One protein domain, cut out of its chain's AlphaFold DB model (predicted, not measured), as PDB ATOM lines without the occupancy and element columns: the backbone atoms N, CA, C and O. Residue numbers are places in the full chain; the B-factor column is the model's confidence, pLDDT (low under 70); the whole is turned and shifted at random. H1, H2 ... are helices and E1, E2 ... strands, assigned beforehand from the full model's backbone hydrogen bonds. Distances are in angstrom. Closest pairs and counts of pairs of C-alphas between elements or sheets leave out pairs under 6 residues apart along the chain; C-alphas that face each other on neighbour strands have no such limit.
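AT A GLANCE: This is residues 150 to 317 of the 319 residues of the protein "Arc-like DNA binding domain" of Moraxella cuniculi (UniProt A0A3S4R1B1). A strongly twisted sheet of four strands forms the core, with the long helix H2 over one face and the short helices H3 and H4 on the opposite face. On the side of H2 away from the sheet, H7 crosses it, with H6 folded back on H7 and short H8 at H7's far end; H1 and H5 pack on H2 and graze the sheet. The printed part has 168 residues, with eight named helices and four named strands in the order H1 E1 E2 E3 H2 E4 H3 H4 H5 H6 H7 H8. The sheet runs E3 E2 E1 E4 and is mixed; the class is mixed, helices and strands. The whole is compact, with a radius of gyration of the C-alphas of 15.2 A and spans of 42 by 30 by 28 A.

IN THESE COORDINATES: Find C-alpha 159 at (47.974, 109.762, 3.783), where H1 begins; it runs to residue 167, 12.6 A. Next come E1, residues 178 to 184, 19.2 A, E2, residues 190 to 196, 19.8 A, and E3, residues 202 to 210, 22.2 A, which bends by 57 degrees at residue 207. H2, residues 217 to 235, spans 27.4 A from C-alpha 217 at (52.282, 104.980, -12.836). Then read E4, residues 243 to 248, H3, residues 250 to 258, H4, residues 263 to 267, H5, residues 275 to 278, and H6, residues 282 to 287. H7, residues 297 to 310, spans 20.3 A, and H8, residues 312 to 315, ends at (47.715, 118.575, -3.312).

HOW THE PARTS SIT: E1, E2 and E3 form a meander, each strand the antiparallel neighbour of the one before; look for N 180 and O 194 at 2.9 A, and N 205 and O 193 at 2.7 A. E4 is parallel to E1, with N 181 and O 244 at 2.8 A. E3, H2 and E4 make a split strand-helix-strand unit, its strands parted by E2 and E1, with a right-handed crossover. H2 has a height over the sheet of 9.4 A; H3, on the opposite face, 8.9 A. H2 and H7 touch, about perpendicular at 83 degrees, closest at the C-alphas of Ala 224 and Ala 304, 5.0 A. H6 and H7 form a helical hairpin, at a shallow tilt of 28 degrees. Every O i to N i+4 pair is within hydrogen-bond range in H1, H2, H3, H4 and H7, and 1 of 2 in H6; H5 and H8 are too short for such a pair.

THE WHOLE: The C-alphas farthest apart, those of Arg 172 and Lys 287, are 43.8 A apart. The printed part has no cut, and no link is long. Mean pLDDT of the printed part is 93.4, and no printed residue is under 70.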
ATOM      1  N   ASN A 150      53.975  90.815   4.390       96.25
ATOM      2  CA  ASN A 150      53.868  91.632   3.189       96.25
ATOM      3  C   ASN A 150      52.782  92.694   3.373       96.25
ATOM      4  O   ASN A 150      51.672  92.387   3.812       96.25
ATOM      5  N   LYS A 151      53.099  93.944   3.035       96.25
ATOM      6  CA  LYS A 151      52.129  95.034   2.967       96.25
ATOM      7  C   LYS A 151      52.118  95.631   1.567       96.25
ATOM      8  O   LYS A 151      53.043  96.335   1.174       96.25
ATOM      9  N   ASP A 152      51.014  95.417   0.862       94.56
ATOM     10  CA  ASP A 152      50.735  96.089  -0.403       94.56
ATOM     11  C   ASP A 152      50.165  97.498  -0.161       94.56
ATOM     12  O   ASP A 152      49.043  97.670   0.328       94.56
ATOM     13  N   PHE A 153      50.954  98.510  -0.516       94.38
ATOM     14  CA  PHE A 153      50.598  99.927  -0.455       94.38
ATOM     15  C   PHE A 153      49.714 100.373  -1.625       94.38
ATOM     16  O   PHE A 153      49.149 101.463  -1.570       94.38
ATOM     17  N   SER A 154      49.501  99.532  -2.642       90.75
ATOM     18  CA  SER A 154      48.553  99.831  -3.727       90.75
ATOM     19  C   SER A 154      47.131  99.991  -3.194       90.75
ATOM     20  O   SER A 154      46.367 100.792  -3.724       90.75
ATOM     21  N   ASN A 155      46.806  99.283  -2.108       90.06
ATOM     22  CA  ASN A 155      45.496  99.314  -1.458       90.06
ATOM     23  C   ASN A 155      45.311 100.518  -0.520       90.06
ATOM     24  O   ASN A 155      44.219 100.719   0.011       90.06
ATOM     25  N   LEU A 156      46.363 101.313  -0.292       91.94
ATOM     26  CA  LEU A 156      46.302 102.534   0.506       91.94
ATOM     27  C   LEU A 156      46.106 103.736  -0.423       91.94
ATOM     28  O   LEU A 156      46.861 103.949  -1.375       91.94
ATOM     29  N   ASN A 157      45.059 104.515  -0.150       88.81
ATOM     30  CA  ASN A 157      44.624 105.617  -1.013       88.81
ATOM     31  C   ASN A 157      44.709 106.996  -0.344       88.81
ATOM     32  O   ASN A 157      44.489 107.997  -1.019       88.81
ATOM     33  N   THR A 158      45.014 107.059   0.955       94.19
ATOM     34  CA  THR A 158      45.110 108.310   1.719       94.19
ATOM     35  C   THR A 158      46.367 108.336   2.575       94.19
ATOM     36  O   THR A 158      46.943 107.288   2.890       94.19
ATOM     37  N   VAL A 159      46.802 109.546   2.928       95.19
ATOM     38  CA  VAL A 159      47.974 109.762   3.783       95.19
ATOM     39  C   VAL A 159      47.707 109.174   5.167       95.19
ATOM     40  O   VAL A 159      48.543 108.450   5.705       95.19
ATOM     41  N   GLU A 160      46.499 109.376   5.694       95.50
ATOM     42  CA  GLU A 160      46.051 108.837   6.977       95.50
ATOM     43  C   GLU A 160      46.125 107.317   7.004       95.50
ATOM     44  O   GLU A 160      46.555 106.766   8.004       95.50
ATOM     45  N   ALA A 161      45.769 106.623   5.920       96.56
ATOM     46  CA  ALA A 161      45.818 105.163   5.889       96.56
ATOM     47  C   ALA A 161      47.260 104.629   5.958       96.56
ATOM     48  O   ALA A 161      47.505 103.557   6.519       96.56
ATOM     49  N   VAL A 162      48.226 105.372   5.407       97.00
ATOM     50  CA  VAL A 162      49.655 105.049   5.532       97.00
ATOM     51  C   VAL A 162      50.149 105.313   6.954       97.00
ATOM     52  O   VAL A 162      50.824 104.457   7.530       97.00
ATOM     53  N   VAL A 163      49.794 106.461   7.537       97.12
ATOM     54  CA  VAL A 163      50.161 106.808   8.920       97.12
ATOM     55  C   VAL A 163      49.521 105.834   9.913       97.12
ATOM     56  O   VAL A 163      50.225 105.276  10.753       97.12
ATOM     57  N   GLU A 164      48.227 105.541   9.764       96.31
ATOM     58  CA  GLU A 164      47.506 104.530  10.541       96.31
ATOM     59  C   GLU A 164      48.215 103.189  10.399       96.31
ATOM     60  O   GLU A 164      48.535 102.573  11.406       96.31
ATOM     61  N   PHE A 165      48.553 102.743   9.184       96.56
ATOM     62  CA  PHE A 165      49.310 101.503   9.033       96.56
ATOM     63  C   PHE A 165      50.610 101.522   9.841       96.56
ATOM     64  O   PHE A 165      50.901 100.511  10.466       96.56
ATOM     65  N   CYS A 166      51.370 102.616   9.865       97.12
ATOM     66  CA  CYS A 166      52.642 102.682  10.586       97.12
ATOM     67  C   CYS A 166      52.467 102.548  12.108       97.12
ATOM     68  O   CYS A 166      53.217 101.800  12.734       97.12
ATOM     69  N   PHE A 167      51.457 103.204  12.686       96.56
ATOM     70  CA  PHE A 167      51.290 103.310  14.144       96.56
ATOM     71  C   PHE A 167      50.154 102.465  14.726       96.56
ATOM     72  O   PHE A 167      50.003 102.400  15.943       96.56
ATOM     73  N   LYS A 168      49.384 101.766  13.884       94.25
ATOM     74  CA  LYS A 168      48.350 100.830  14.326       94.25
ATOM     75  C   LYS A 168      48.984  99.668  15.096       94.25
ATOM     76  O   LYS A 168      49.837  98.976  14.509       94.25
ATOM     77  N   PRO A 169      48.551  99.434  16.347       90.50
ATOM     78  CA  PRO A 169      48.995  98.298  17.138       90.50
ATOM     79  C   PRO A 169      48.557  96.970  16.511       90.50
ATOM     80  O   PRO A 169      47.613  96.909  15.719       90.50
ATOM     81  N   GLU A 170      49.255  95.894  16.858       88.62
ATOM     82  CA  GLU A 170      48.843  94.538  16.488       88.62
ATOM     83  C   GLU A 170      48.053  93.895  17.632       88.62
ATOM     84  O   GLU A 170      48.144  94.341  18.764       88.62
ATOM     85  N   ALA A 171      47.280  92.836  17.363       79.44
ATOM     86  CA  ALA A 171      46.307  92.275  18.314       79.44
ATOM     87  C   ALA A 171      46.863  91.885  19.704       79.44
ATOM     88  O   ALA A 171      46.080  91.669  20.623       79.44
ATOM     89  N   ARG A 172      48.188  91.765  19.848       83.00
ATOM     90  CA  ARG A 172      48.887  91.400  21.089       83.00
ATOM     91  C   ARG A 172      49.630  92.563  21.761       83.00
ATOM     92  O   ARG A 172      50.199  92.362  22.824       83.00
ATOM     93  N   PHE A 173      49.643  93.747  21.153       89.44
ATOM     94  CA  PHE A 173      50.400  94.901  21.634       89.44
ATOM     95  C   PHE A 173      49.510  96.137  21.671       89.44
ATOM     96  O   PHE A 173      48.780  96.401  20.719       89.44
ATOM     97  N   ASP A 174      49.607  96.917  22.743       87.31
ATOM     98  CA  ASP A 174      48.761  98.101  22.930       87.31
ATOM     99  C   ASP A 174      49.210  99.294  22.076       87.31
ATOM    100  O   ASP A 174      48.389 100.114  21.667       87.31
ATOM    101  N   GLU A 175      50.508  99.396  21.775       93.62
ATOM    102  CA  GLU A 175      51.057 100.485  20.970       93.62
ATOM    103  C   GLU A 175      52.259 100.076  20.109       93.62
ATOM    104  O   GLU A 175      52.939  99.079  20.356       93.62
ATOM    105  N   VAL A 176      52.543 100.898  19.097       96.56
ATOM    106  CA  VAL A 176      53.815 100.882  18.366       96.56
ATOM    107  C   VAL A 176      54.736 101.930  18.993       96.56
ATOM    108  O   VAL A 176      54.474 103.135  18.906       96.56
ATOM    109  N   GLN A 177      55.825 101.477  19.613       95.12
ATOM    110  CA  GLN A 177      56.810 102.357  20.246       95.12
ATOM    111  C   GLN A 177      57.682 103.070  19.218       95.12
ATOM    112  O   GLN A 177      57.952 104.263  19.364       95.12
ATOM    113  N   LYS A 178      58.134 102.347  18.183       95.94
ATOM    114  CA  LYS A 178      58.947 102.914  17.101       95.94
ATOM    115  C   LYS A 178      58.614 102.317  15.740       95.94
ATOM    116  O   LYS A 178      58.277 101.142  15.631       95.94
ATOM    117  N   VAL A 179      58.781 103.125  14.701       97.94
ATOM    118  CA  VAL A 179      58.694 102.745  13.291       97.94
ATOM    119  C   VAL A 179      60.011 103.103  12.617       97.94
ATOM    120  O   VAL A 179      60.439 104.255  12.651       97.94
ATOM    121  N   SER A 180      60.647 102.121  11.990       97.88
ATOM    122  CA  SER A 180      61.882 102.317  11.232       97.88
ATOM    123  C   SER A 180      61.615 102.118   9.746       97.88
ATOM    124  O   SER A 180      61.165 101.048   9.337       97.88
ATOM    125  N   PHE A 181      61.928 103.130   8.944       98.31
ATOM    126  CA  PHE A 181      61.892 103.084   7.488       98.31
ATOM    127  C   PHE A 181      63.282 102.752   6.956       98.31
ATOM    128  O   PHE A 181      64.245 103.474   7.208       98.31
ATOM    129  N   ILE A 182      63.401 101.654   6.221       97.94
ATOM    130  CA  ILE A 182      64.685 101.156   5.732       97.94
ATOM    131  C   ILE A 182      64.638 101.162   4.217       97.94
ATOM    132  O   ILE A 182      63.868 100.408   3.629       97.94
ATOM    133  N   ARG A 183      65.466 101.992   3.588       97.25
ATOM    134  CA  ARG A 183      65.701 101.925   2.146       97.25
ATOM    135  C   ARG A 183      66.839 100.939   1.876       97.25
ATOM    136  O   ARG A 183      67.910 101.068   2.470       97.25
ATOM    137  N   ASN A 184      66.624  99.996   0.968       96.50
ATOM    138  CA  ASN A 184      67.684  99.158   0.420       96.50
ATOM    139  C   ASN A 184      68.592  99.985  -0.502       96.50
ATOM    140  O   ASN A 184      68.091 100.723  -1.355       96.50
ATOM    141  N   ASP A 185      69.912  99.866  -0.359       94.88
ATOM    142  CA  ASP A 185      70.888 100.586  -1.179       94.88
ATOM    143  C   ASP A 185      71.128  99.921  -2.534       94.88
ATOM    144  O   ASP A 185      72.232  99.554  -2.932       94.88
ATOM    145  N   THR A 186      70.028  99.744  -3.251       94.00
ATOM    146  CA  THR A 186      69.983  99.268  -4.624       94.00
ATOM    147  C   THR A 186      69.486 100.383  -5.530       94.00
ATOM    148  O   THR A 186      68.963 101.408  -5.082       94.00
ATOM    149  N   HIS A 187      69.602 100.179  -6.840       90.81
ATOM    150  CA  HIS A 187      69.015 101.100  -7.808       90.81
ATOM    151  C   HIS A 187      67.482 101.170  -7.686       90.81
ATOM    152  O   HIS A 187      66.912 102.242  -7.838       90.81
ATOM    153  N   THR A 188      66.816 100.061  -7.346       91.06
ATOM    154  CA  THR A 188      65.355  99.989  -7.159       91.06
ATOM    155  C   THR A 188      64.892 100.661  -5.865       91.06
ATOM    156  O   THR A 188      63.780 101.194  -5.826       91.06
ATOM    157  N   GLY A 189      65.737 100.697  -4.830       94.62
ATOM    158  CA  GLY A 189      65.478 101.423  -3.588       94.62
ATOM    159  C   GLY A 189      64.270 100.899  -2.815       94.62
ATOM    160  O   GLY A 189      63.474 101.707  -2.335       94.62
ATOM    161  N   GLU A 190      64.075  99.575  -2.745       95.94
ATOM    162  CA  GLU A 190      62.929  98.993  -2.032       95.94
ATOM    163  C   GLU A 190      62.898  99.439  -0.567       95.94
ATOM    164  O   GLU A 190      63.942  99.529   0.085       95.94
ATOM    165  N   VAL A 191      61.699  99.680  -0.033       97.88
ATOM    166  CA  VAL A 191      61.529 100.080   1.367       97.88
ATOM    167  C   VAL A 191      60.987  98.927   2.206       97.88
ATOM    168  O   VAL A 191      59.947  98.338   1.901       97.88
ATOM    169  N   LEU A 192      61.669  98.642   3.311       98.19
ATOM    170  CA  LEU A 192      61.171  97.811   4.402       98.19
ATOM    171  C   LEU A 192      60.705  98.709   5.551       98.19
ATOM    172  O   LEU A 192      61.268  99.778   5.793       98.19
ATOM    173  N   ILE A 193      59.686  98.261   6.280       98.44
ATOM    174  CA  ILE A 193      59.182  98.959   7.467       98.44
ATOM    175  C   ILE A 193      59.290  98.018   8.657       98.44
ATOM    176  O   ILE A 193      58.780  96.903   8.605       98.44
ATOM    177  N   ILE A 194      59.922  98.459   9.739       97.75
ATOM    178  CA  ILE A 194      59.950  97.709  10.997       97.75
ATOM    179  C   ILE A 194      59.086  98.436  12.014       97.75
ATOM    180  O   ILE A 194      59.334  99.603  12.310       97.75
ATOM    181  N   LYS A 195      58.104  97.734  12.575       97.69
ATOM    182  CA  LYS A 195      57.379  98.181  13.764       97.69
ATOM    183  C   LYS A 195      57.999  97.544  14.992       97.69
ATOM    184  O   LYS A 195      58.113  96.326  15.044       97.69
ATOM    185  N   GLN A 196      58.375  98.354  15.965       95.88
ATOM    186  CA  GLN A 196      58.832  97.912  17.274       95.88
ATOM    187  C   GLN A 196      57.718  98.154  18.292       95.88
ATOM    188  O   GLN A 196      57.242  99.284  18.426       95.88
ATOM    189  N   PHE A 197      57.322  97.103  19.007       95.12
ATOM    190  CA  PHE A 197      56.258  97.160  20.014       95.12
ATOM    191  C   PHE A 197      56.825  97.316  21.423       95.12
ATOM    192  O   PHE A 197      56.279  98.063  22.226       95.12
ATOM    193  N   ASP A 198      57.964  96.681  21.704       92.62
ATOM    194  CA  ASP A 198      58.710  96.854  22.950       92.62
ATOM    195  C   ASP A 198      60.211  96.545  22.756       92.62
ATOM    196  O   ASP A 198      60.755  96.666  21.657       92.62
ATOM    197  N   GLN A 199      60.927  96.191  23.826       90.44
ATOM    198  CA  GLN A 199      62.362  95.887  23.787       90.44
ATOM    199  C   GLN A 199      62.714  94.551  23.107       90.44
ATOM    200  O   GLN A 199      63.872  94.363  22.736       90.44
ATOM    201  N   LYS A 200      61.749  93.638  22.969       91.31
ATOM    202  CA  LYS A 200      61.909  92.263  22.474       91.31
ATOM    203  C   LYS A 200      61.064  91.983  21.232       91.31
ATOM    204  O   LYS A 200      61.366  91.072  20.482       91.31
ATOM    205  N   HIS A 201      60.026  92.773  20.986       94.06
ATOM    206  CA  HIS A 201      59.068  92.517  19.922       94.06
ATOM    207  C   HIS A 201      59.197  93.518  18.784       94.06
ATOM    208  O   HIS A 201      59.053  94.733  18.966       94.06
ATOM    209  N   ALA A 202      59.408  92.989  17.581       95.38
ATOM    210  CA  ALA A 202      59.386  93.764  16.354       95.38
ATOM    211  C   ALA A 202      58.841  92.947  15.179       95.38
ATOM    212  O   ALA A 202      59.103  91.755  15.063       95.38
ATOM    213  N   GLN A 203      58.135  93.617  14.270       96.56
ATOM    214  CA  GLN A 203      57.616  93.035  13.039       96.56
ATOM    215  C   GLN A 203      58.210  93.748  11.827       96.56
ATOM    216  O   GLN A 203      58.068  94.962  11.671       96.56
ATOM    217  N   VAL A 204      58.827  92.972  10.936       97.69
ATOM    218  CA  VAL A 204      59.321  93.450   9.639       97.69
ATOM    219  C   VAL A 204      58.219  93.327   8.592       97.69
ATOM    220  O   VAL A 204      57.573  92.283   8.472       97.69
ATOM    221  N   TYR A 205      58.040  94.385   7.814       98.06
ATOM    222  CA  TYR A 205      57.142  94.455   6.676       98.06
ATOM    223  C   TYR A 205      57.938  94.666   5.392       98.06
ATOM    224  O   TYR A 205      58.640  95.667   5.235       98.06
ATOM    225  N   THR A 206      57.778  93.737   4.454       97.50
ATOM    226  CA  THR A 206      58.130  93.959   3.051       97.50
ATOM    227  C   THR A 206      57.034  94.786   2.397       97.50
ATOM    228  O   THR A 206      55.846  94.584   2.666       97.50
ATOM    229  N   THR A 207      57.423  95.739   1.554       97.12
ATOM    230  CA  THR A 207      56.483  96.624   0.862       97.12
ATOM    231  C   THR A 207      56.758  96.627  -0.636       97.12
ATOM    232  O   THR A 207      57.805  96.176  -1.092       97.12
ATOM    233  N   ASN A 208      55.813  97.149  -1.408       95.12
ATOM    234  CA  ASN A 208      55.995  97.468  -2.824       95.12
ATOM    235  C   ASN A 208      56.388  98.939  -3.061       95.12
ATOM    236  O   ASN A 208      56.281  99.439  -4.183       95.12
ATOM    237  N   ILE A 209      56.838  99.640  -2.018       96.50
ATOM    238  CA  ILE A 209      57.375 100.994  -2.126       96.50
ATOM    239  C   ILE A 209      58.807 100.901  -2.648       96.50
ATOM    240  O   ILE A 209      59.638 100.169  -2.110       96.50
ATOM    241  N   HIS A 210      59.090 101.692  -3.672       95.81
ATOM    242  CA  HIS A 210      60.412 101.833  -4.265       95.81
ATOM    243  C   HIS A 210      60.777 103.308  -4.203       95.81
ATOM    244  O   HIS A 210      59.990 104.126  -4.667       95.81
ATOM    245  N   LEU A 211      61.923 103.670  -3.637       95.88
ATOM    246  CA  LEU A 211      62.446 105.037  -3.642       95.88
ATOM    247  C   LEU A 211      63.547 105.164  -4.700       95.88
ATOM    248  O   LEU A 211      64.736 105.247  -4.387       95.88
ATOM    249  N   SER A 212      63.122 105.156  -5.965       92.81
ATOM    250  CA  SER A 212      63.972 105.256  -7.156       92.81
ATOM    251  C   SER A 212      63.240 105.887  -8.351       92.81
ATOM    252  O   SER A 212      62.096 106.338  -8.255       92.81
ATOM    253  N   ASP A 213      63.916 105.969  -9.491       86.56
ATOM    254  CA  ASP A 213      63.359 106.307 -10.806       86.56
ATOM    255  C   ASP A 213      62.717 105.111 -11.528       86.56
ATOM    256  O   ASP A 213      61.981 105.301 -12.496       86.56
ATOM    257  N   VAL A 214      62.913 103.889 -11.030       83.81
ATOM    258  CA  VAL A 214      62.379 102.655 -11.621       83.81
ATOM    259  C   VAL A 214      60.950 102.394 -11.134       83.81
ATOM    260  O   VAL A 214      60.672 101.422 -10.434       83.81
ATOM    261  N   VAL A 215      60.013 103.276 -11.494       85.19
ATOM    262  CA  VAL A 215      58.593 103.130 -11.134       85.19
ATOM    263  C   VAL A 215      57.647 103.397 -12.303       85.19
ATOM    264  O   VAL A 215      57.810 104.341 -13.068       85.19
ATOM    265  N   GLY A 216      56.605 102.567 -12.420       85.44
ATOM    266  CA  GLY A 216      55.454 102.834 -13.290       85.44
ATOM    267  C   GLY A 216      54.434 103.777 -12.637       85.44
ATOM    268  O   GLY A 216      54.615 104.211 -11.500       85.44
ATOM    269  N   ALA A 217      53.310 104.041 -13.312       85.06
ATOM    270  CA  ALA A 217      52.282 104.980 -12.836       85.06
ATOM    271  C   ALA A 217      51.762 104.668 -11.415       85.06
ATOM    272  O   ALA A 217      51.657 105.564 -10.578       85.06
ATOM    273  N   THR A 218      51.497 103.393 -11.106       88.56
ATOM    274  CA  THR A 218      51.084 102.965  -9.756       88.56
ATOM    275  C   THR A 218      52.179 103.217  -8.718       88.56
ATOM    276  O   THR A 218      51.882 103.653  -7.609       88.56
ATOM    277  N   GLY A 219      53.444 102.981  -9.081       92.19
ATOM    278  CA  GLY A 219      54.589 103.208  -8.201       92.19
ATOM    279  C   GLY A 219      54.800 104.690  -7.897       92.19
ATOM    280  O   GLY A 219      54.997 105.034  -6.738       92.19
ATOM    281  N   ALA A 220      54.656 105.570  -8.893       93.00
ATOM    282  CA  ALA A 220      54.734 107.021  -8.701       93.00
ATOM    283  C   ALA A 220      53.665 107.533  -7.717       93.00
ATOM    284  O   ALA A 220      53.971 108.320  -6.821       93.00
ATOM    285  N   ARG A 221      52.430 107.015  -7.808       93.62
ATOM    286  CA  ARG A 221      51.371 107.316  -6.831       93.62
ATOM    287  C   ARG A 221      51.747 106.858  -5.421       93.62
ATOM    288  O   ARG A 221      51.573 107.614  -4.470       93.62
ATOM    289  N   ILE A 222      52.240 105.624  -5.280       95.31
ATOM    290  CA  ILE A 222      52.661 105.067  -3.984       95.31
ATOM    291  C   ILE A 222      53.807 105.895  -3.392       95.31
ATOM    292  O   ILE A 222      53.757 106.224  -2.210       95.31
ATOM    293  N   GLN A 223      54.798 106.279  -4.203       95.44
ATOM    294  CA  GLN A 223      55.897 107.158  -3.798       95.44
ATOM    295  C   GLN A 223      55.380 108.499  -3.278       95.44
ATOM    296  O   GLN A 223      55.705 108.878  -2.157       95.44
ATOM    297  N   ALA A 224      54.547 109.195  -4.055       95.31
ATOM    298  CA  ALA A 224      53.974 110.481  -3.668       95.31
ATOM    299  C   ALA A 224      53.173 110.385  -2.359       95.31
ATOM    300  O   ALA A 224      53.357 111.194  -1.449       95.31
ATOM    301  N   LEU A 225      52.330 109.354  -2.233       96.00
ATOM    302  CA  LEU A 225      51.545 109.105  -1.025       96.00
ATOM    303  C   LEU A 225      52.437 108.836   0.192       96.00
ATOM    304  O   LEU A 225      52.183 109.353   1.278       96.00
ATOM    305  N   PHE A 226      53.489 108.040   0.010       97.69
ATOM    306  CA  PHE A 226      54.438 107.718   1.066       97.69
ATOM    307  C   PHE A 226      55.245 108.949   1.501       97.69
ATOM    308  O   PHE A 226      55.350 109.200   2.697       97.69
ATOM    309  N   VAL A 227      55.729 109.769   0.564       97.38
ATOM    310  CA  VAL A 227      56.429 111.036   0.854       97.38
ATOM    311  C   VAL A 227      55.534 111.990   1.656       97.38
ATOM    312  O   VAL A 227      55.976 112.563   2.653       97.38
ATOM    313  N   LEU A 228      54.252 112.110   1.295       97.25
ATOM    314  CA  LEU A 228      53.278 112.887   2.072       97.25
ATOM    315  C   LEU A 228      53.034 112.309   3.471       97.25
ATOM    316  O   LEU A 228      52.893 113.066   4.431       97.25
ATOM    317  N   ALA A 229      53.009 110.984   3.610       97.56
ATOM    318  CA  ALA A 229      52.887 110.337   4.911       97.56
ATOM    319  C   ALA A 229      54.105 110.592   5.797       97.56
ATOM    320  O   ALA A 229      53.930 110.922   6.966       97.56
ATOM    321  N   LEU A 230      55.321 110.544   5.248       97.94
ATOM    322  CA  LEU A 230      56.528 110.923   5.984       97.94
ATOM    323  C   LEU A 230      56.455 112.380   6.453       97.94
ATOM    324  O   LEU A 230      56.689 112.644   7.630       97.94
ATOM    325  N   ARG A 231      56.002 113.309   5.598       96.56
ATOM    326  CA  ARG A 231      55.737 114.699   6.004       96.56
ATOM    327  C   ARG A 231      54.745 114.782   7.166       96.56
ATOM    328  O   ARG A 231      54.999 115.505   8.128       96.56
ATOM    329  N   ALA A 232      53.614 114.082   7.083       96.69
ATOM    330  CA  ALA A 232      52.595 114.083   8.134       96.69
ATOM    331  C   ALA A 232      53.144 113.530   9.462       96.69
ATOM    332  O   ALA A 232      52.889 114.101  10.524       96.69
ATOM    333  N   ILE A 233      53.961 112.476   9.400       97.25
ATOM    334  CA  ILE A 233      54.652 111.888  10.553       97.25
ATOM    335  C   ILE A 233      55.642 112.889  11.160       97.25
ATOM    336  O   ILE A 233      55.580 113.148  12.360       97.25
ATOM    337  N   CYS A 234      56.505 113.504  10.346       95.38
ATOM    338  CA  CYS A 234      57.520 114.459  10.801       95.38
ATOM    339  C   CYS A 234      56.920 115.761  11.361       95.38
ATOM    340  O   CYS A 234      57.531 116.394  12.224       95.38
ATOM    341  N   LYS A 235      55.733 116.173  10.892       94.75
ATOM    342  CA  LYS A 235      55.000 117.340  11.417       94.75
ATOM    343  C   LYS A 235      54.141 117.027  12.647       94.75
ATOM    344  O   LYS A 235      53.729 117.956  13.338       94.75
ATOM    345  N   SER A 236      53.869 115.754  12.934       95.06
ATOM    346  CA  SER A 236      53.090 115.344  14.104       95.06
ATOM    347  C   SER A 236      53.952 115.325  15.366       95.06
ATOM    348  O   SER A 236      54.960 114.623  15.433       95.06
ATOM    349  N   ASN A 237      53.510 116.028  16.413       90.38
ATOM    350  CA  ASN A 237      54.144 115.962  17.737       90.38
ATOM    351  C   ASN A 237      54.056 114.559  18.363       90.38
ATOM    352  O   ASN A 237      54.892 114.203  19.187       90.38
ATOM    353  N   GLU A 238      53.051 113.772  17.974       90.88
ATOM    354  CA  GLU A 238      52.839 112.412  18.474       90.88
ATOM    355  C   GLU A 238      53.794 111.412  17.808       90.88
ATOM    356  O   GLU A 238      54.404 110.581  18.485       90.88
ATOM    357  N   TYR A 239      53.958 111.506  16.484       93.38
ATOM    358  CA  TYR A 239      54.639 110.472  15.700       93.38
ATOM    359  C   TYR A 239      56.110 110.761  15.416       93.38
ATOM    360  O   TYR A 239      56.888 109.814  15.294       93.38
ATOM    361  N   LYS A 240      56.527 112.032  15.360       92.88
ATOM    362  CA  LYS A 240      57.890 112.419  14.964       92.88
ATOM    363  C   LYS A 240      58.975 111.687  15.754       92.88
ATOM    364  O   LYS A 240      59.914 111.158  15.179       92.88
ATOM    365  N   HIS A 241      58.840 111.623  17.077       92.81
ATOM    366  CA  HIS A 241      59.845 111.002  17.950       92.81
ATOM    367  C   HIS A 241      59.822 109.467  17.934       92.81
ATOM    368  O   HIS A 241      60.708 108.830  18.505       92.81
ATOM    369  N   ARG A 242      58.808 108.875  17.295       95.31
ATOM    370  CA  ARG A 242      58.632 107.429  17.154       95.31
ATOM    371  C   ARG A 242      59.085 106.927  15.783       95.31
ATOM    372  O   ARG A 242      59.102 105.720  15.582       95.31
ATOM    373  N   ALA A 243      59.453 107.800  14.848       96.75
ATOM    374  CA  ALA A 243      59.845 107.415  13.500       96.75
ATOM    375  C   ALA A 243      61.338 107.644  13.246       96.75
ATOM    376  O   ALA A 243      61.896 108.653  13.672       96.75
ATOM    377  N   MET A 244      61.989 106.703  12.562       95.75
ATOM    378  CA  MET A 244      63.401 106.800  12.183       95.75
ATOM    379  C   MET A 244      63.629 106.242  10.781       95.75
ATOM    380  O   MET A 244      62.866 105.403  10.304       95.75
ATOM    381  N   SER A 245      64.717 106.663  10.141       97.06
ATOM    382  CA  SER A 245      65.073 106.240   8.793       97.06
ATOM    383  C   SER A 245      66.518 105.768   8.673       97.06
ATOM    384  O   SER A 245      67.420 106.232   9.375       97.06
ATOM    385  N   TYR A 246      66.718 104.797   7.786       97.06
ATOM    386  CA  TYR A 246      67.983 104.100   7.584       97.06
ATOM    387  C   TYR A 246      68.183 103.753   6.108       97.06
ATOM    388  O   TYR A 246      67.216 103.620   5.354       97.06
ATOM    389  N   VAL A 247      69.441 103.576   5.715       96.06
ATOM    390  CA  VAL A 247      69.835 103.003   4.423       96.06
ATOM    391  C   VAL A 247      70.695 101.783   4.713       96.06
ATOM    392  O   VAL A 247      71.676 101.882   5.450       96.06
ATOM    393  N   PHE A 248      70.272 100.624   4.221       95.50
ATOM    394  CA  PHE A 248      70.937  99.340   4.443       95.50
ATOM    395  C   PHE A 248      71.477  98.815   3.119       95.50
ATOM    396  O   PHE A 248      70.831  98.983   2.091       95.50
ATOM    397  N   ASP A 249      72.618  98.132   3.154       94.19
ATOM    398  CA  ASP A 249      73.067  97.349   2.006       94.19
ATOM    399  C   ASP A 249      72.112  96.174   1.708       94.19
ATOM    400  O   ASP A 249      71.249  95.794   2.515       94.19
ATOM    401  N   THR A 250      72.284  95.592   0.520       94.69
ATOM    402  CA  THR A 250      71.467  94.472   0.044       94.69
ATOM    403  C   THR A 250      71.545  93.266   0.972       94.69
ATOM    404  O   THR A 250      70.516  92.658   1.256       94.69
ATOM    405  N   GLU A 251      72.734  92.915   1.468       94.31
ATOM    406  CA  GLU A 251      72.924  91.727   2.309       94.31
ATOM    407  C   GLU A 251      72.087  91.828   3.586       94.31
ATOM    408  O   GLU A 251      71.358  90.901   3.946       94.31
ATOM    409  N   ARG A 252      72.118  92.988   4.239       93.50
ATOM    410  CA  ARG A 252      71.376  93.240   5.469       93.50
ATOM    411  C   ARG A 252      69.869  93.306   5.242       93.50
ATOM    412  O   ARG A 252      69.102  92.842   6.088       93.50
ATOM    413  N   CYS A 253      69.425  93.847   4.108       95.00
ATOM    414  CA  CYS A 253      68.014  93.796   3.722       95.00
ATOM    415  C   CYS A 253      67.543  92.354   3.494       95.00
ATOM    416  O   CYS A 253      66.449  91.997   3.933       95.00
ATOM    417  N   GLU A 254      68.358  91.508   2.864       95.38
ATOM    418  CA  GLU A 254      68.037  90.089   2.688       95.38
ATOM    419  C   GLU A 254      68.011  89.334   4.024       95.38
ATOM    420  O   GLU A 254      67.099  88.542   4.253       95.38
ATOM    421  N   GLN A 255      68.914  89.640   4.961       94.88
ATOM    422  CA  GLN A 255      68.869  89.083   6.322       94.88
ATOM    423  C   GLN A 255      67.555  89.426   7.047       94.88
ATOM    424  O   GLN A 255      66.963  88.556   7.690       94.88
ATOM    425  N   LEU A 256      67.058  90.663   6.903       95.19
ATOM    426  CA  LEU A 256      65.747  91.061   7.434       95.19
ATOM    427  C   LEU A 256      64.598  90.292   6.771       95.19
ATOM    428  O   LEU A 256      63.677  89.867   7.464       95.19
ATOM    429  N   LYS A 257      64.641  90.105   5.446       95.25
ATOM    430  CA  LYS A 257      63.604  89.383   4.688       95.25
ATOM    431  C   LYS A 257      63.550  87.894   5.034       95.25
ATOM    432  O   LYS A 257      62.460  87.327   5.077       95.25
ATOM    433  N   GLN A 258      64.702  87.277   5.292       94.56
ATOM    434  CA  GLN A 258      64.807  85.864   5.667       94.56
ATOM    435  C   GLN A 258      64.236  85.577   7.063       94.56
ATOM    436  O   GLN A 258      63.749  84.474   7.304       94.56
ATOM    437  N   GLY A 259      64.290  86.545   7.984       93.94
ATOM    438  CA  GLY A 259      63.701  86.396   9.318       93.94
ATOM    439  C   GLY A 259      64.450  85.435  10.247       93.94
ATOM    440  O   GLY A 259      63.868  84.906  11.191       93.94
ATOM    441  N   ILE A 260      65.732  85.169   9.980       92.69
ATOM    442  CA  ILE A 260      66.567  84.281  10.811       92.69
ATOM    443  C   ILE A 260      67.132  85.017  12.030       92.69
ATOM    444  O   ILE A 260      67.231  84.443  13.111       92.69
ATOM    445  N   GLN A 261      67.499  86.288  11.864       92.56
ATOM    446  CA  GLN A 261      68.059  87.119  12.930       92.56
ATOM    447  C   GLN A 261      67.015  88.070  13.496       92.56
ATOM    448  O   GLN A 261      66.113  88.519  12.785       92.56
ATOM    449  N   HIS A 262      67.182  88.431  14.768       94.00
ATOM    450  CA  HIS A 262      66.256  89.347  15.419       94.00
ATOM    451  C   HIS A 262      66.316  90.741  14.754       94.00
ATOM    452  O   HIS A 262      67.399  91.336  14.693       94.00
ATOM    453  N   PRO A 263      65.187  91.345  14.329       94.06
ATOM    454  CA  PRO A 263      65.202  92.623  13.611       94.06
ATOM    455  C   PRO A 263      65.905  93.744  14.388       94.06
ATOM    456  O   PRO A 263      66.755  94.444  13.849       94.06
ATOM    457  N   LEU A 264      65.629  93.875  15.690       93.69
ATOM    458  CA  LEU A 264      66.276  94.890  16.539       93.69
ATOM    459  C   LEU A 264      67.790  94.682  16.724       93.69
ATOM    460  O   LEU A 264      68.510  95.659  16.932       93.69
ATOM    461  N   ASN A 265      68.296  93.449  16.608       92.00
ATOM    462  CA  ASN A 265      69.738  93.184  16.591       92.00
ATOM    463  C   ASN A 265      70.351  93.734  15.291       92.00
ATOM    464  O   ASN A 265      71.337  94.470  15.318       92.00
ATOM    465  N   LEU A 266      69.689  93.504  14.155       89.81
ATOM    466  CA  LEU A 266      70.088  94.089  12.874       89.81
ATOM    467  C   LEU A 266      69.998  95.622  12.851       89.81
ATOM    468  O   LEU A 266      70.672  96.234  12.032       89.81
ATOM    469  N   MET A 267      69.256  96.264  13.758       88.88
ATOM    470  CA  MET A 267      69.213  97.731  13.898       88.88
ATOM    471  C   MET A 267      70.275  98.298  14.856       88.88
ATOM    472  O   MET A 267      70.651  99.464  14.746       88.88
ATOM    473  N   ALA A 268      70.781  97.484  15.786       82.12
ATOM    474  CA  ALA A 268      71.569  97.874  16.959       82.12
ATOM    475  C   ALA A 268      72.812  98.741  16.701       82.12
ATOM    476  O   ALA A 268      73.272  99.452  17.593       82.12
ATOM    477  N   ARG A 269      73.403  98.625  15.511       73.44
ATOM    478  CA  ARG A 269      74.685  99.251  15.149       73.44
ATOM    479  C   ARG A 269      74.597 100.080  13.878       73.44
ATOM    480  O   ARG A 269      75.626 100.379  13.279       73.44
ATOM    481  N   THR A 270      73.388 100.397  13.425       83.44
ATOM    482  CA  THR A 270      73.226 101.165  12.194       83.44
ATOM    483  C   THR A 270      73.153 102.648  12.489       83.44
ATOM    484  O   THR A 270      72.414 103.090  13.369       83.44
ATOM    485  N   THR A 271      73.900 103.419  11.711       87.19
ATOM    486  CA  THR A 271      73.807 104.871  11.712       87.19
ATOM    487  C   THR A 271      72.431 105.283  11.203       87.19
ATOM    488  O   THR A 271      72.001 104.864  10.128       87.19
ATOM    489  N   PHE A 272      71.735 106.088  11.999       90.12
ATOM    490  CA  PHE A 272      70.519 106.767  11.567       90.12
ATOM    491  C   PHE A 272      70.845 107.732  10.423       90.12
ATOM    492  O   PHE A 272      71.836 108.460  10.489       90.12
ATOM    493  N   ILE A 273      70.002 107.744   9.392       93.94
ATOM    494  CA  ILE A 273      70.144 108.619   8.226       93.94
ATOM    495  C   ILE A 273      68.818 109.368   8.063       93.94
ATOM    496  O   ILE A 273      67.834 108.704   7.746       93.94
ATOM    497  N   PRO A 274      68.761 110.703   8.233       94.69
ATOM    498  CA  PRO A 274      67.517 111.484   8.316       94.69
ATOM    499  C   PRO A 274      66.814 111.719   6.969       94.69
ATOM    500  O   PRO A 274      66.119 112.712   6.782       94.69
ATOM    501  N   TRP A 275      66.941 110.798   6.010       96.56
ATOM    502  CA  TRP A 275      66.330 110.972   4.694       96.56
ATOM    503  C   TRP A 275      64.805 111.124   4.760       96.56
ATOM    504  O   TRP A 275      64.234 111.793   3.904       96.56
ATOM    505  N   MET A 276      64.128 110.560   5.770       96.44
ATOM    506  CA  MET A 276      62.675 110.728   5.910       96.44
ATOM    507  C   MET A 276      62.250 112.151   6.279       96.44
ATOM    508  O   MET A 276      61.122 112.539   5.981       96.44
ATOM    509  N   ASP A 277      63.133 112.907   6.935       95.06
ATOM    510  CA  ASP A 277      62.881 114.294   7.319       95.06
ATOM    511  C   ASP A 277      63.033 115.229   6.111       95.06
ATOM    512  O   ASP A 277      62.299 116.208   5.997       95.06
ATOM    513  N   ASP A 278      63.925 114.885   5.180       96.44
ATOM    514  CA  ASP A 278      64.322 115.768   4.081       96.44
ATOM    515  C   ASP A 278      63.605 115.478   2.752       96.44
ATOM    516  O   ASP A 278      63.401 116.391   1.955       96.44
ATOM    517  N   ILE A 279      63.180 114.231   2.505       96.12
ATOM    518  CA  ILE A 279      62.641 113.774   1.204       96.12
ATOM    519  C   ILE A 279      61.395 114.540   0.722       96.12
ATOM    520  O   ILE A 279      61.067 114.530  -0.463       96.12
ATOM    521  N   TRP A 280      60.675 115.196   1.633       94.94
ATOM    522  CA  TRP A 280      59.493 116.010   1.339       94.94
ATOM    523  C   TRP A 280      59.742 117.515   1.493       94.94
ATOM    524  O   TRP A 280      58.876 118.304   1.104       94.94
ATOM    525  N   ASP A 281      60.876 117.927   2.070       94.31
ATOM    526  CA  ASP A 281      61.206 119.331   2.307       94.31
ATOM    527  C   ASP A 281      62.013 119.891   1.136       94.31
ATOM    528  O   ASP A 281      63.215 119.658   0.987       94.31
ATOM    529  N   ARG A 282      61.334 120.702   0.321       93.12
ATOM    530  CA  ARG A 282      61.918 121.366  -0.843       93.12
ATOM    531  C   ARG A 282      63.174 122.156  -0.529       93.12
ATOM    532  O   ARG A 282      64.114 122.132  -1.317       93.12
ATOM    533  N   TYR A 283      63.208 122.834   0.610       93.25
ATOM    534  CA  TYR A 283      64.382 123.600   0.993       93.25
ATOM    535  C   TYR A 283      65.587 122.692   1.276       93.25
ATOM    536  O   TYR A 283      66.718 123.081   0.981       93.25
ATOM    537  N   MET A 284      65.357 121.491   1.816       93.56
ATOM    538  CA  MET A 284      66.422 120.533   2.107       93.56
ATOM    539  C   MET A 284      66.974 119.916   0.826       93.56
ATOM    540  O   MET A 284      68.165 120.068   0.543       93.56
ATOM    541  N   TYR A 285      66.125 119.286   0.009       92.94
ATOM    542  CA  TYR A 285      66.617 118.567  -1.167       92.94
ATOM    543  C   TYR A 285      67.102 119.492  -2.297       92.94
ATOM    544  O   TYR A 285      67.878 119.043  -3.135       92.94
ATOM    545  N   GLU A 286      66.716 120.777  -2.340       93.62
ATOM    546  CA  GLU A 286      67.306 121.758  -3.275       93.62
ATOM    547  C   GLU A 286      68.726 122.191  -2.874       93.62
ATOM    548  O   GLU A 286      69.510 122.598  -3.731       93.62
ATOM    549  N   LYS A 287      69.066 122.123  -1.582       93.62
ATOM    550  CA  LYS A 287      70.379 122.538  -1.057       93.62
ATOM    551  C   LYS A 287      71.398 121.411  -0.977       93.62
ATOM    552  O   LYS A 287      72.594 121.685  -0.914       93.62
ATOM    553  N   GLN A 288      70.922 120.177  -0.907       92.50
ATOM    554  CA  GLN A 288      71.746 118.980  -0.829       92.50
ATOM    555  C   GLN A 288      72.302 118.597  -2.205       92.50
ATOM    556  O   GLN A 288      71.725 118.925  -3.243       92.50
ATOM    557  N   ASP A 289      73.417 117.863  -2.211       92.38
ATOM    558  CA  ASP A 289      73.930 117.236  -3.427       92.38
ATOM    559  C   ASP A 289      72.886 116.287  -4.034       92.38
ATOM    560  O   ASP A 289      72.156 115.598  -3.315       92.38
ATOM    561  N   ALA A 290      72.868 116.177  -5.367       88.06
ATOM    562  CA  ALA A 290      71.885 115.363  -6.091       88.06
ATOM    563  C   ALA A 290      71.814 113.898  -5.604       88.06
ATOM    564  O   ALA A 290      70.759 113.261  -5.663       88.06
ATOM    565  N   ASN A 291      72.939 113.390  -5.086       91.88
ATOM    566  CA  ASN A 291      73.111 112.028  -4.587       91.88
ATOM    567  C   ASN A 291      73.430 111.969  -3.081       91.88
ATOM    568  O   ASN A 291      74.105 111.040  -2.646       91.88
ATOM    569  N   TYR A 292      73.000 112.965  -2.296       94.06
ATOM    570  CA  TYR A 292      73.383 113.112  -0.885       94.06
ATOM    571  C   TYR A 292      73.125 111.855  -0.037       94.06
ATOM    572  O   TYR A 292      74.003 111.430   0.710       94.06
ATOM    573  N   TYR A 293      71.946 111.238  -0.180       94.12
ATOM    574  CA  TYR A 293      71.609 109.990   0.517       94.12
ATOM    575  C   TYR A 293      71.830 108.733  -0.326       94.12
ATOM    576  O   TYR A 293      72.269 107.713   0.195       94.12
ATOM    577  N   TRP A 294      71.487 108.794  -1.613       94.62
ATOM    578  CA  TRP A 294      71.687 107.727  -2.592       94.62
ATOM    579  C   TRP A 294      71.635 108.297  -4.006       94.62
ATOM    580  O   TRP A 294      71.190 109.428  -4.219       94.62
ATOM    581  N   GLN A 295      72.046 107.500  -4.989       93.19
ATOM    582  CA  GLN A 295      72.024 107.917  -6.386       93.19
ATOM    583  C   GLN A 295      70.593 108.200  -6.882       93.19
ATOM    584  O   GLN A 295      69.739 107.317  -6.855       93.19
ATOM    585  N   GLY A 296      70.341 109.420  -7.365       92.38
ATOM    586  CA  GLY A 296      69.026 109.853  -7.856       92.38
ATOM    587  C   GLY A 296      68.057 110.329  -6.766       92.38
ATOM    588  O   GLY A 296      66.860 110.462  -7.032       92.38
ATOM    589  N   TYR A 297      68.549 110.587  -5.548       94.94
ATOM    590  CA  TYR A 297      67.755 111.104  -4.429       94.94
ATOM    591  C   TYR A 297      67.021 112.411  -4.774       94.94
ATOM    592  O   TYR A 297      65.802 112.497  -4.613       94.94
ATOM    593  N   GLN A 298      67.736 113.417  -5.279       94.88
ATOM    594  CA  GLN A 298      67.143 114.728  -5.554       94.88
ATOM    595  C   GLN A 298      66.100 114.659  -6.678       94.88
ATOM    596  O   GLN A 298      65.008 115.216  -6.550       94.88
ATOM    597  N   ASP A 299      66.393 113.914  -7.746       94.06
ATOM    598  CA  ASP A 299      65.454 113.725  -8.855       94.06
ATOM    599  C   ASP A 299      64.168 113.033  -8.392       94.06
ATOM    600  O   ASP A 299      63.073 113.397  -8.828       94.06
ATOM    601  N   LEU A 300      64.274 112.057  -7.483       95.44
ATOM    602  CA  LEU A 300      63.108 111.435  -6.861       95.44
ATOM    603  C   LEU A 300      62.252 112.460  -6.113       95.44
ATOM    604  O   LEU A 300      61.034 112.455  -6.288       95.44
ATOM    605  N   CYS A 301      62.867 113.346  -5.328       96.19
ATOM    606  CA  CYS A 301      62.141 114.367  -4.574       96.19
ATOM    607  C   CYS A 301      61.374 115.310  -5.515       96.19
ATOM    608  O   CYS A 301      60.176 115.542  -5.334       96.19
ATOM    609  N   PHE A 302      62.021 115.785  -6.588       94.94
ATOM    610  CA  PHE A 302      61.369 116.625  -7.597       94.94
ATOM    611  C   PHE A 302      60.238 115.909  -8.339       94.94
ATOM    612  O   PHE A 302      59.177 116.504  -8.555       94.94
ATOM    613  N   ARG A 303      60.423 114.636  -8.715       93.94
ATOM    614  CA  ARG A 303      59.369 113.838  -9.360       93.94
ATOM    615  C   ARG A 303      58.176 113.633  -8.434       93.94
ATOM    616  O   ARG A 303      57.044 113.860  -8.860       93.94
ATOM    617  N   ALA A 304      58.417 113.258  -7.178       94.38
ATOM    618  CA  ALA A 304      57.363 113.086  -6.185       94.38
ATOM    619  C   ALA A 304      56.584 114.394  -5.982       94.38
ATOM    620  O   ALA A 304      55.357 114.388  -6.048       94.38
ATOM    621  N   GLN A 305      57.278 115.528  -5.835       93.81
ATOM    622  CA  GLN A 305      56.633 116.833  -5.696       93.81
ATOM    623  C   GLN A 305      55.816 117.222  -6.934       93.81
ATOM    624  O   GLN A 305      54.715 117.756  -6.803       93.81
ATOM    625  N   THR A 306      56.335 116.956  -8.134       93.25
ATOM    626  CA  THR A 306      55.620 117.223  -9.391       93.25
ATOM    627  C   THR A 306      54.328 116.415  -9.451       93.25
ATOM    628  O   THR A 306      53.266 116.988  -9.683       93.25
ATOM    629  N   TYR A 307      54.391 115.123  -9.122       94.06
ATOM    630  CA  TYR A 307      53.217 114.253  -9.073       94.06
ATOM    631  C   TYR A 307      52.182 114.730  -8.041       94.06
ATOM    632  O   TYR A 307      50.995 114.812  -8.346       94.06
ATOM    633  N   ILE A 308      52.626 115.089  -6.829       93.62
ATOM    634  CA  ILE A 308      51.758 115.638  -5.771       93.62
ATOM    635  C   ILE A 308      51.066 116.913  -6.249       93.62
ATOM    636  O   ILE A 308      49.881 117.110  -5.991       93.62
ATOM    637  N   ASN A 309      51.797 117.784  -6.946       92.25
ATOM    638  CA  ASN A 309      51.220 118.997  -7.495       92.25
ATOM    639  C   ASN A 309      50.180 118.645  -8.563       92.25
ATOM    640  O   ASN A 309      49.093 119.198  -8.524       92.25
ATOM    641  N   GLU A 310      50.450 117.746  -9.499       92.25
ATOM    642  CA  GLU A 310      49.516 117.411 -10.585       92.25
ATOM    643  C   GLU A 310      48.244 116.685 -10.111       92.25
ATOM    644  O   GLU A 310      47.177 116.876 -10.699       92.25
ATOM    645  N   ASP A 311      48.315 115.916  -9.020       89.75
ATOM    646  CA  ASP A 311      47.161 115.228  -8.436       89.75
ATOM    647  C   ASP A 311      46.405 116.124  -7.438       89.75
ATOM    648  O   ASP A 311      46.831 116.358  -6.305       89.75
ATOM    649  N   ALA A 312      45.217 116.589  -7.838       86.81
ATOM    650  CA  ALA A 312      44.370 117.457  -7.019       86.81
ATOM    651  C   ALA A 312      44.009 116.870  -5.640       86.81
ATOM    652  O   ALA A 312      43.800 117.638  -4.705       86.81
ATOM    653  N   ARG A 313      43.931 115.539  -5.492       85.88
ATOM    654  CA  ARG A 313      43.641 114.890  -4.201       85.88
ATOM    655  C   ARG A 313      44.861 114.858  -3.295       85.88
ATOM    656  O   ARG A 313      44.706 114.884  -2.084       85.88
ATOM    657  N   LEU A 314      46.061 114.753  -3.860       87.56
ATOM    658  CA  LEU A 314      47.298 114.758  -3.080       87.56
ATOM    659  C   LEU A 314      47.713 116.181  -2.700       87.56
ATOM    660  O   LEU A 314      48.238 116.398  -1.607       87.56
ATOM    661  N   ARG A 315      47.415 117.162  -3.558       86.88
ATOM    662  CA  ARG A 315      47.715 118.575  -3.312       86.88
ATOM    663  C   ARG A 315      47.077 119.106  -2.021       86.88
ATOM    664  O   ARG A 315      47.718 119.877  -1.316       86.88
ATOM    665  N   THR A 316      45.889 118.623  -1.645       86.44
ATOM    666  CA  THR A 316      45.206 119.039  -0.402       86.44
ATOM    667  C   THR A 316      45.963 118.690   0.880       86.44
ATOM    668  O   THR A 316      45.633 119.223   1.929       86.44
ATOM    669  N   TYR A 317      46.948 117.788   0.830       79.81
ATOM    670  CA  TYR A 317      47.810 117.472   1.978       79.81
ATOM    671  C   TYR A 317      49.029 118.405   2.082       79.81
ATOM    672  O   TYR A 317      49.794 118.340   3.053       79.81
TER     673      TYR A 317